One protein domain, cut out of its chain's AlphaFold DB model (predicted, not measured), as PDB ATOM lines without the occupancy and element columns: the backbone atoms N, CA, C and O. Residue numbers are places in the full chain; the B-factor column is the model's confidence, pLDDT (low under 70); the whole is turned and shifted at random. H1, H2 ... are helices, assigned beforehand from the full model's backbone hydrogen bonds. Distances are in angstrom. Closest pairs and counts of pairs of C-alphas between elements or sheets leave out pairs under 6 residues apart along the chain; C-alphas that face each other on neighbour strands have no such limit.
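Overview. This is residues 50 to 104 of the 104 residues of an uncharacterized protein of Clostridium sp. (UniProt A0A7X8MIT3). This is an open, U-like model: the longest helix, H2, makes one arm, a long stretch with no named element crosses the base, and H3 makes the other arm by itself. H1 sits on H2's arm, meeting H2 near its beginning to make a corner, while H3 has no helix packed on it. The printed part has 55 residues with three named helices, in the order H1, H2, H3, and no named strand, and its class is all helix. It is extended, with a radius of gyration of the C-alphas of 16.4 A, and the C-alphas span 42 by 29 by 17 A.

Arrangement. Begin with H2, residues 62 to 77, and look from it to H1, residues 51 to 60. The two touch only at the corner by their link, with 6 pairs of C-alphas within 8 A. The closest C-alphas of the two are those of Ile 58 and Glu 65, 4.5 A apart. H2 touches H1 with residues 64 to 68 alone. The lines of H1 and H2 stand at a steep tilt of 51 degrees, opposite ways, and their centres are 13.5 A apart. Now go on to H3, residues 90 to 99: it is apart from H2 and apart from H1, with no C-alpha within 8 A of either. In H1 and H2 every O i to N i+4 pair is within hydrogen-bond range; in H3 it is 5 of 6.

Along the chain. Find C-alpha 62 at (-35.895, 66.839, 11.762), where H2 begins; from there its 16 residues run 22.6 A to C-alpha 77 at (-45.025, 87.531, 12.733). Go back to C-alpha 51 at (-32.826, 76.196, -1.391) for the beginning of H1, which measures 14.2 A from first to last C-alpha at residue 60. Then look for H3, which runs 14.5 A from Asp 90 to C-alpha 99 at (-23.890, 77.467, 37.599).

Size, cuts and confidence. Look at Asp 52 and Ser 104 for the two C-alphas farthest apart, 43.0 A. The printed part has no cut and ends at residue 104, the chain's last. The link from H1 to H2 is tight, with 1 residue, and the link from H2 to H3 is long, with 12, residues 78 to 89. Residues 74 to 79, of which 74 to 77 belong to H2, stand free, as do residues 97 to 102, of which 97 to 99 belong to H3. In the B-factor column you will find a mean pLDDT of 73.0 for the printed part, with residues 78 to 85, residue 98 and residues 101 to 104 under 70.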
ATOM      1  N   ASP A  50     -29.184  78.661  -1.155       74.19
ATOM      2  CA  ASP A  50     -29.218  77.394  -1.888       74.19
ATOM      3  C   ASP A  50     -30.376  76.537  -1.352       74.19
ATOM      4  O   ASP A  50     -30.203  75.701  -0.462       74.19
ATOM      5  N   TRP A  51     -31.584  76.828  -1.846       77.12
ATOM      6  CA  TRP A  51     -32.826  76.196  -1.391       77.12
ATOM      7  C   TRP A  51     -32.841  74.681  -1.604       77.12
ATOM      8  O   TRP A  51     -33.283  73.961  -0.717       77.12
ATOM      9  N   ASP A  52     -32.267  74.182  -2.705       77.81
ATOM     10  CA  ASP A  52     -32.165  72.739  -2.968       77.81
ATOM     11  C   ASP A  52     -31.382  72.009  -1.867       77.81
ATOM     12  O   ASP A  52     -31.675  70.864  -1.508       77.81
ATOM     13  N   THR A  53     -30.354  72.662  -1.326       74.06
ATOM     14  CA  THR A  53     -29.526  72.067  -0.277       74.06
ATOM     15  C   THR A  53     -30.155  72.239   1.111       74.06
ATOM     16  O   THR A  53     -30.023  71.349   1.953       74.06
ATOM     17  N   ILE A  54     -30.886  73.335   1.340       77.69
ATOM     18  CA  ILE A  54     -31.710  73.536   2.543       77.69
ATOM     19  C   ILE A  54     -32.811  72.471   2.634       77.69
ATOM     20  O   ILE A  54     -32.944  71.830   3.673       77.69
ATOM     21  N   ASP A  55     -33.540  72.219   1.545       80.94
ATOM     22  CA  ASP A  55     -34.609  71.215   1.505       80.94
ATOM     23  C   ASP A  55     -34.081  69.812   1.825       80.94
ATOM     24  O   ASP A  55     -34.729  69.031   2.527       80.94
ATOM     25  N   ARG A  56     -32.859  69.493   1.377       82.81
ATOM     26  CA  ARG A  56     -32.200  68.232   1.735       82.81
ATOM     27  C   ARG A  56     -31.913  68.140   3.235       82.81
ATOM     28  O   ARG A  56     -32.169  67.096   3.821       82.81
ATOM     29  N   LEU A  57     -31.413  69.212   3.851       76.06
ATOM     30  CA  LEU A  57     -31.151  69.260   5.296       76.06
ATOM     31  C   LEU A  57     -32.427  69.102   6.120       76.06
ATOM     32  O   LEU A  57     -32.411  68.379   7.109       76.06
ATOM     33  N   ILE A  58     -33.518  69.741   5.696       81.62
ATOM     34  CA  ILE A  58     -34.843  69.589   6.313       81.62
ATOM     35  C   ILE A  58     -35.269  68.113   6.275       81.62
ATOM     36  O   ILE A  58     -35.725  67.568   7.275       81.62
ATOM     37  N   CYS A  59     -35.050  67.435   5.144       80.81
ATOM     38  CA  CYS A  59     -35.389  66.018   4.993       80.81
ATOM     39  C   CYS A  59     -34.484  65.073   5.807       80.81
ATOM     40  O   CYS A  59     -34.942  64.022   6.255       80.81
ATOM     41  N   GLU A  60     -33.197  65.398   5.957       81.62
ATOM     42  CA  GLU A  60     -32.216  64.555   6.658       81.62
ATOM     43  C   GLU A  60     -32.188  64.797   8.173       81.62
ATOM     44  O   GLU A  60     -31.828  63.895   8.932       81.62
ATOM     45  N   ASN A  61     -32.573  65.992   8.625       80.12
ATOM     46  CA  ASN A  61     -32.515  66.399  10.019       80.12
ATOM     47  C   ASN A  61     -33.817  67.084  10.453       80.12
ATOM     48  O   ASN A  61     -34.058  68.257  10.174       80.12
ATOM     49  N   ARG A  62     -34.622  66.352  11.225       82.69
ATOM     50  CA  ARG A  62     -35.895  66.839  11.762       82.69
ATOM     51  C   ARG A  62     -35.740  68.028  12.715       82.69
ATOM     52  O   ARG A  62     -36.589  68.911  12.712       82.69
ATOM     53  N   ASP A  63     -34.642  68.100  13.464       77.31
ATOM     54  CA  ASP A  63     -34.368  69.257  14.326       77.31
ATOM     55  C   ASP A  63     -34.137  70.519  13.472       77.31
ATOM     56  O   ASP A  63     -34.481  71.631  13.872       77.31
ATOM     57  N   PHE A  64     -33.587  70.354  12.263       77.88
ATOM     58  CA  PHE A  64     -33.401  71.450  11.315       77.88
ATOM     59  C   PHE A  64     -34.715  71.867  10.640       77.88
ATOM     60  O   PHE A  64     -34.921  73.054  10.394       77.88
ATOM     61  N   GLU A  65     -35.620  70.923  10.371       83.00
ATOM     62  CA  GLU A  65     -36.987  71.217   9.918       83.00
ATOM     63  C   GLU A  65     -37.744  72.078  10.938       83.00
ATOM     64  O   GLU A  65     -38.276  73.129  10.577       83.00
ATOM     65  N   GLU A  66     -37.744  71.673  12.213       82.81
ATOM     66  CA  GLU A  66     -38.397  72.428  13.289       82.81
ATOM     67  C   GLU A  66     -37.804  73.839  13.418       82.81
ATOM     68  O   GLU A  66     -38.547  74.820  13.445       82.81
ATOM     69  N   PHE A  67     -36.475  73.964  13.366       81.50
ATOM     70  CA  PHE A  67     -35.793  75.259  13.370       81.50
ATOM     71  C   PHE A  67     -36.204  76.170  12.199       81.50
ATOM     72  O   PHE A  67     -36.437  77.367  12.385       81.50
ATOM     73  N   MET A  68     -36.323  75.628  10.981       80.94
ATOM     74  CA  MET A  68     -36.718  76.416   9.806       80.94
ATOM     75  C   MET A  68     -38.187  76.856   9.861       80.94
ATOM     76  O   MET A  68     -38.512  77.963   9.416       80.94
ATOM     77  N   LEU A  69     -39.069  76.035  10.437       83.25
ATOM     78  CA  LEU A  69     -40.459  76.415  10.701       83.25
ATOM     79  C   LEU A  69     -40.537  77.567  11.709       83.25
ATOM     80  O   LEU A  69     -41.252  78.539  11.466       83.25
ATOM     81  N   GLU A  70     -39.755  77.508  12.789       80.56
ATOM     82  CA  GLU A  70     -39.692  78.584  13.781       80.56
ATOM     83  C   GLU A  70     -39.189  79.901  13.180       80.56
ATOM     84  O   GLU A  70     -39.814  80.941  13.392       80.56
ATOM     85  N   ILE A  71     -38.125  79.862  12.366       79.81
ATOM     86  CA  ILE A  71     -37.636  81.050  11.645       79.81
ATOM     87  C   ILE A  71     -38.724  81.623  10.736       79.81
ATOM     88  O   ILE A  71     -38.908  82.841  10.677       79.81
ATOM     89  N   THR A  72     -39.428  80.762  10.003       79.62
ATOM     90  CA  THR A  72     -40.470  81.195   9.064       79.62
ATOM     91  C   THR A  72     -41.611  81.886   9.810       79.62
ATOM     92  O   THR A  72     -42.020  82.980   9.424       79.62
ATOM     93  N   GLU A  73     -42.059  81.320  10.931       80.31
ATOM     94  CA  GLU A  73     -43.071  81.945  11.788       80.31
ATOM     95  C   GLU A  73     -42.583  83.269  12.410       80.31
ATOM     96  O   GLU A  73     -43.344  84.239  12.486       80.31
ATOM     97  N   ASP A  74     -41.319  83.356  12.830       74.94
ATOM     98  CA  ASP A  74     -40.728  84.588  13.366       74.94
ATOM     99  C   ASP A  74     -40.678  85.704  12.299       74.94
ATOM    100  O   ASP A  74     -40.968  86.870  12.599       74.94
ATOM    101  N   LEU A  75     -40.370  85.357  11.041       75.25
ATOM    102  CA  LEU A  75     -40.372  86.283   9.901       75.25
ATOM    103  C   LEU A  75     -41.784  86.761   9.544       75.25
ATOM    104  O   LEU A  75     -41.983  87.953   9.302       75.25
ATOM    105  N   GLU A  76     -42.769  85.859   9.535       74.00
ATOM    106  CA  GLU A  76     -44.168  86.189   9.234       74.00
ATOM    107  C   GLU A  76     -44.815  87.051  10.325       74.00
ATOM    108  O   GLU A  76     -45.590  87.967  10.037       74.00
ATOM    109  N   THR A  77     -44.485  86.783  11.589       74.50
ATOM    110  CA  THR A  77     -45.025  87.531  12.733       74.50
ATOM    111  C   THR A  77     -44.252  88.818  13.029       74.50
ATOM    112  O   THR A  77     -44.748  89.673  13.773       74.50
ATOM    113  N   GLY A  78     -43.044  88.970  12.469       64.88
ATOM    114  CA  GLY A  78     -42.129  90.078  12.748       64.88
ATOM    115  C   GLY A  78     -41.702  90.154  14.219       64.88
ATOM    116  O   GLY A  78     -41.280  91.214  14.690       64.88
ATOM    117  N   ARG A  79     -41.873  89.062  14.973       62.44
ATOM    118  CA  ARG A  79     -41.565  88.964  16.399       62.44
ATOM    119  C   ARG A  79     -40.735  87.717  16.626       62.44
ATOM    120  O   ARG A  79     -41.242  86.612  16.542       62.44
ATOM    121  N   VAL A  80     -39.484  87.935  17.001       63.81
ATOM    122  CA  VAL A  80     -38.587  86.891  17.494       63.81
ATOM    123  C   VAL A  80     -39.206  86.301  18.769       63.81
ATOM    124  O   VAL A  80     -39.369  87.017  19.766       63.81
ATOM    125  N   LYS A  81     -39.631  85.031  18.736       60.16
ATOM    126  CA  LYS A  81     -40.219  84.358  19.907       60.16
ATOM    127  C   LYS A  81     -39.218  84.294  21.070       60.16
ATOM    128  O   LYS A  81     -38.012  84.283  20.881       60.16
ATOM    129  N   SER A  82     -39.706  84.201  22.309       58.75
ATOM    130  CA  SER A  82     -38.870  84.172  23.532       58.75
ATOM    131  C   SER A  82     -38.086  82.858  23.753       58.75
ATOM    132  O   SER A  82     -37.697  82.566  24.883       58.75
ATOM    133  N   ILE A  83     -37.908  82.052  22.706       59.53
ATOM    134  CA  ILE A  83     -37.179  80.773  22.714       59.53
ATOM    135  C   ILE A  83     -35.661  80.956  22.635       59.53
ATOM    136  O   ILE A  83     -34.926  80.039  22.981       59.53
ATOM    137  N   TYR A  84     -35.184  82.132  22.229       66.50
ATOM    138  CA  TYR A  84     -33.755  82.431  22.228       66.50
ATOM    139  C   TYR A  84     -33.263  82.789  23.627       66.50
ATOM    140  O   TYR A  84     -33.977  83.406  24.428       66.50
ATOM    141  N   ASP A  85     -32.003  82.451  23.888       69.50
ATOM    142  CA  ASP A  85     -31.336  82.823  25.122       69.50
ATOM    143  C   ASP A  85     -31.317  84.341  25.291       69.50
ATOM    144  O   ASP A  85     -31.058  85.117  24.364       69.50
ATOM    145  N   LYS A  86     -31.598  84.784  26.518       70.44
ATOM    146  CA  LYS A  86     -31.477  86.198  26.860       70.44
ATOM    147  C   LYS A  86     -30.018  86.607  26.724       70.44
ATOM    148  O   LYS A  86     -29.133  85.943  27.256       70.44
ATOM    149  N   VAL A  87     -29.783  87.743  26.074       71.50
ATOM    150  CA  VAL A  87     -28.455  88.360  26.043       71.50
ATOM    151  C   VAL A  87     -28.076  88.732  27.476       71.50
ATOM    152  O   VAL A  87     -28.691  89.612  28.078       71.50
ATOM    153  N   MET A  88     -27.093  88.023  28.024       72.88
ATOM    154  CA  MET A  88     -26.539  88.277  29.349       72.88
ATOM    155  C   MET A  88     -25.429  89.323  29.262       72.88
ATOM    156  O   MET A  88     -24.662  89.344  28.300       72.88
ATOM    157  N   ALA A  89     -25.317  90.169  30.283       76.00
ATOM    158  CA  ALA A  89     -24.133  91.004  30.461       76.00
ATOM    159  C   ALA A  89     -22.937  90.154  30.939       76.00
ATOM    160  O   ALA A  89     -23.131  89.112  31.564       76.00
ATOM    161  N   ASP A  90     -21.706  90.623  30.714       72.12
ATOM    162  CA  ASP A  90     -20.467  89.889  31.035       72.12
ATOM    163  C   ASP A  90     -20.413  89.358  32.484       72.12
ATOM    164  O   ASP A  90     -19.925  88.254  32.740       72.12
ATOM    165  N   ASP A  91     -20.943  90.122  33.444       75.38
ATOM    166  CA  ASP A  91     -20.980  89.740  34.863       75.38
ATOM    167  C   ASP A  91     -22.016  88.644  35.165       75.38
ATOM    168  O   ASP A  91     -21.800  87.797  36.038       75.38
ATOM    169  N   GLU A  92     -23.138  88.642  34.443       76.50
ATOM    170  CA  GLU A  92     -24.183  87.616  34.544       76.50
ATOM    171  C   GLU A  92     -23.748  86.330  33.838       76.50
ATOM    172  O   GLU A  92     -23.933  85.240  34.379       76.50
ATOM    173  N   MET A  93     -23.063  86.457  32.697       71.62
ATOM    174  CA  MET A  93     -22.506  85.338  31.941       71.62
ATOM    175  C   MET A  93     -21.492  84.540  32.774       71.62
ATOM    176  O   MET A  93     -21.559  83.315  32.809       71.62
ATOM    177  N   LYS A  94     -20.599  85.212  33.518       71.12
ATOM    178  CA  LYS A  94     -19.640  84.538  34.419       71.12
ATOM    179  C   LYS A  94     -20.327  83.726  35.516       71.12
ATOM    180  O   LYS A  94     -19.856  82.647  35.866       71.12
ATOM    181  N   LYS A  95     -21.431  84.232  36.077       76.38
ATOM    182  CA  LYS A  95     -22.215  83.493  37.079       76.38
ATOM    183  C   LYS A  95     -22.918  82.295  36.454       76.38
ATOM    184  O   LYS A  95     -22.849  81.208  37.014       76.38
ATOM    185  N   TYR A  96     -23.514  82.486  35.281       73.75
ATOM    186  CA  TYR A  96     -24.207  81.433  34.551       73.75
ATOM    187  C   TYR A  96     -23.267  80.289  34.147       73.75
ATOM    188  O   TYR A  96     -23.586  79.131  34.391       73.75
ATOM    189  N   ILE A  97     -22.066  80.597  33.636       70.31
ATOM    190  CA  ILE A  97     -21.035  79.598  33.287       70.31
ATOM    191  C   ILE A  97     -20.627  78.745  34.499       70.31
ATOM    192  O   ILE A  97     -20.424  77.537  34.358       70.31
ATOM    193  N   ASN A  98     -20.540  79.354  35.687       69.81
ATOM    194  CA  ASN A  98     -20.254  78.633  36.930       69.81
ATOM    195  C   ASN A  98     -21.443  77.765  37.388       69.81
ATOM    196  O   ASN A  98     -21.232  76.668  37.896       69.81
ATOM    197  N   GLU A  99     -22.687  78.223  37.208       70.06
ATOM    198  CA  GLU A  99     -23.890  77.467  37.599       70.06
ATOM    199  C   GLU A  99     -24.167  76.254  36.697       70.06
ATOM    200  O   GLU A  99     -24.607  75.217  37.189       70.06
ATOM    201  N   ILE A 100     -23.887  76.356  35.395       72.31
ATOM    202  CA  ILE A 100     -24.117  75.271  34.423       72.31
ATOM    203  C   ILE A 100     -22.981  74.232  34.376       72.31
ATOM    204  O   ILE A 100     -23.064  73.274  33.612       72.31
ATOM    205  N   GLY A 101     -21.925  74.401  35.182       57.50
ATOM    206  CA  GLY A 101     -20.816  73.444  35.280       57.50
ATOM    207  C   GLY A 101     -19.900  73.403  34.051       57.50
ATOM    208  O   GLY A 101     -19.270  72.382  33.786       57.50
ATOM    209  N   LEU A 102     -19.834  74.496  33.283       56.34
ATOM    210  CA  LEU A 102     -18.955  74.615  32.111       56.34
ATOM    211  C   LEU A 102     -17.494  74.925  32.477       56.34
ATOM    212  O   LEU A 102     -16.622  74.853  31.618       56.34
ATOM    213  N   THR A 103     -17.217  75.209  33.749       46.16
ATOM    214  CA  THR A 103     -15.871  75.351  34.322       46.16
ATOM    215  C   THR A 103     -15.579  74.168  35.249       46.16
ATOM    216  O   THR A 103     -16.459  73.716  35.980       46.16
ATOM    217  N   SER A 104     -14.361  73.615  35.142       48.03
ATOM    218  CA  SER A 104     -13.871  72.499  35.976       48.03
ATOM    219  C   SER A 104     -13.465  72.951  37.377       48.03
ATOM    220  O   SER A 104     -13.024  74.113  37.511       48.03
TER     221      SER A 104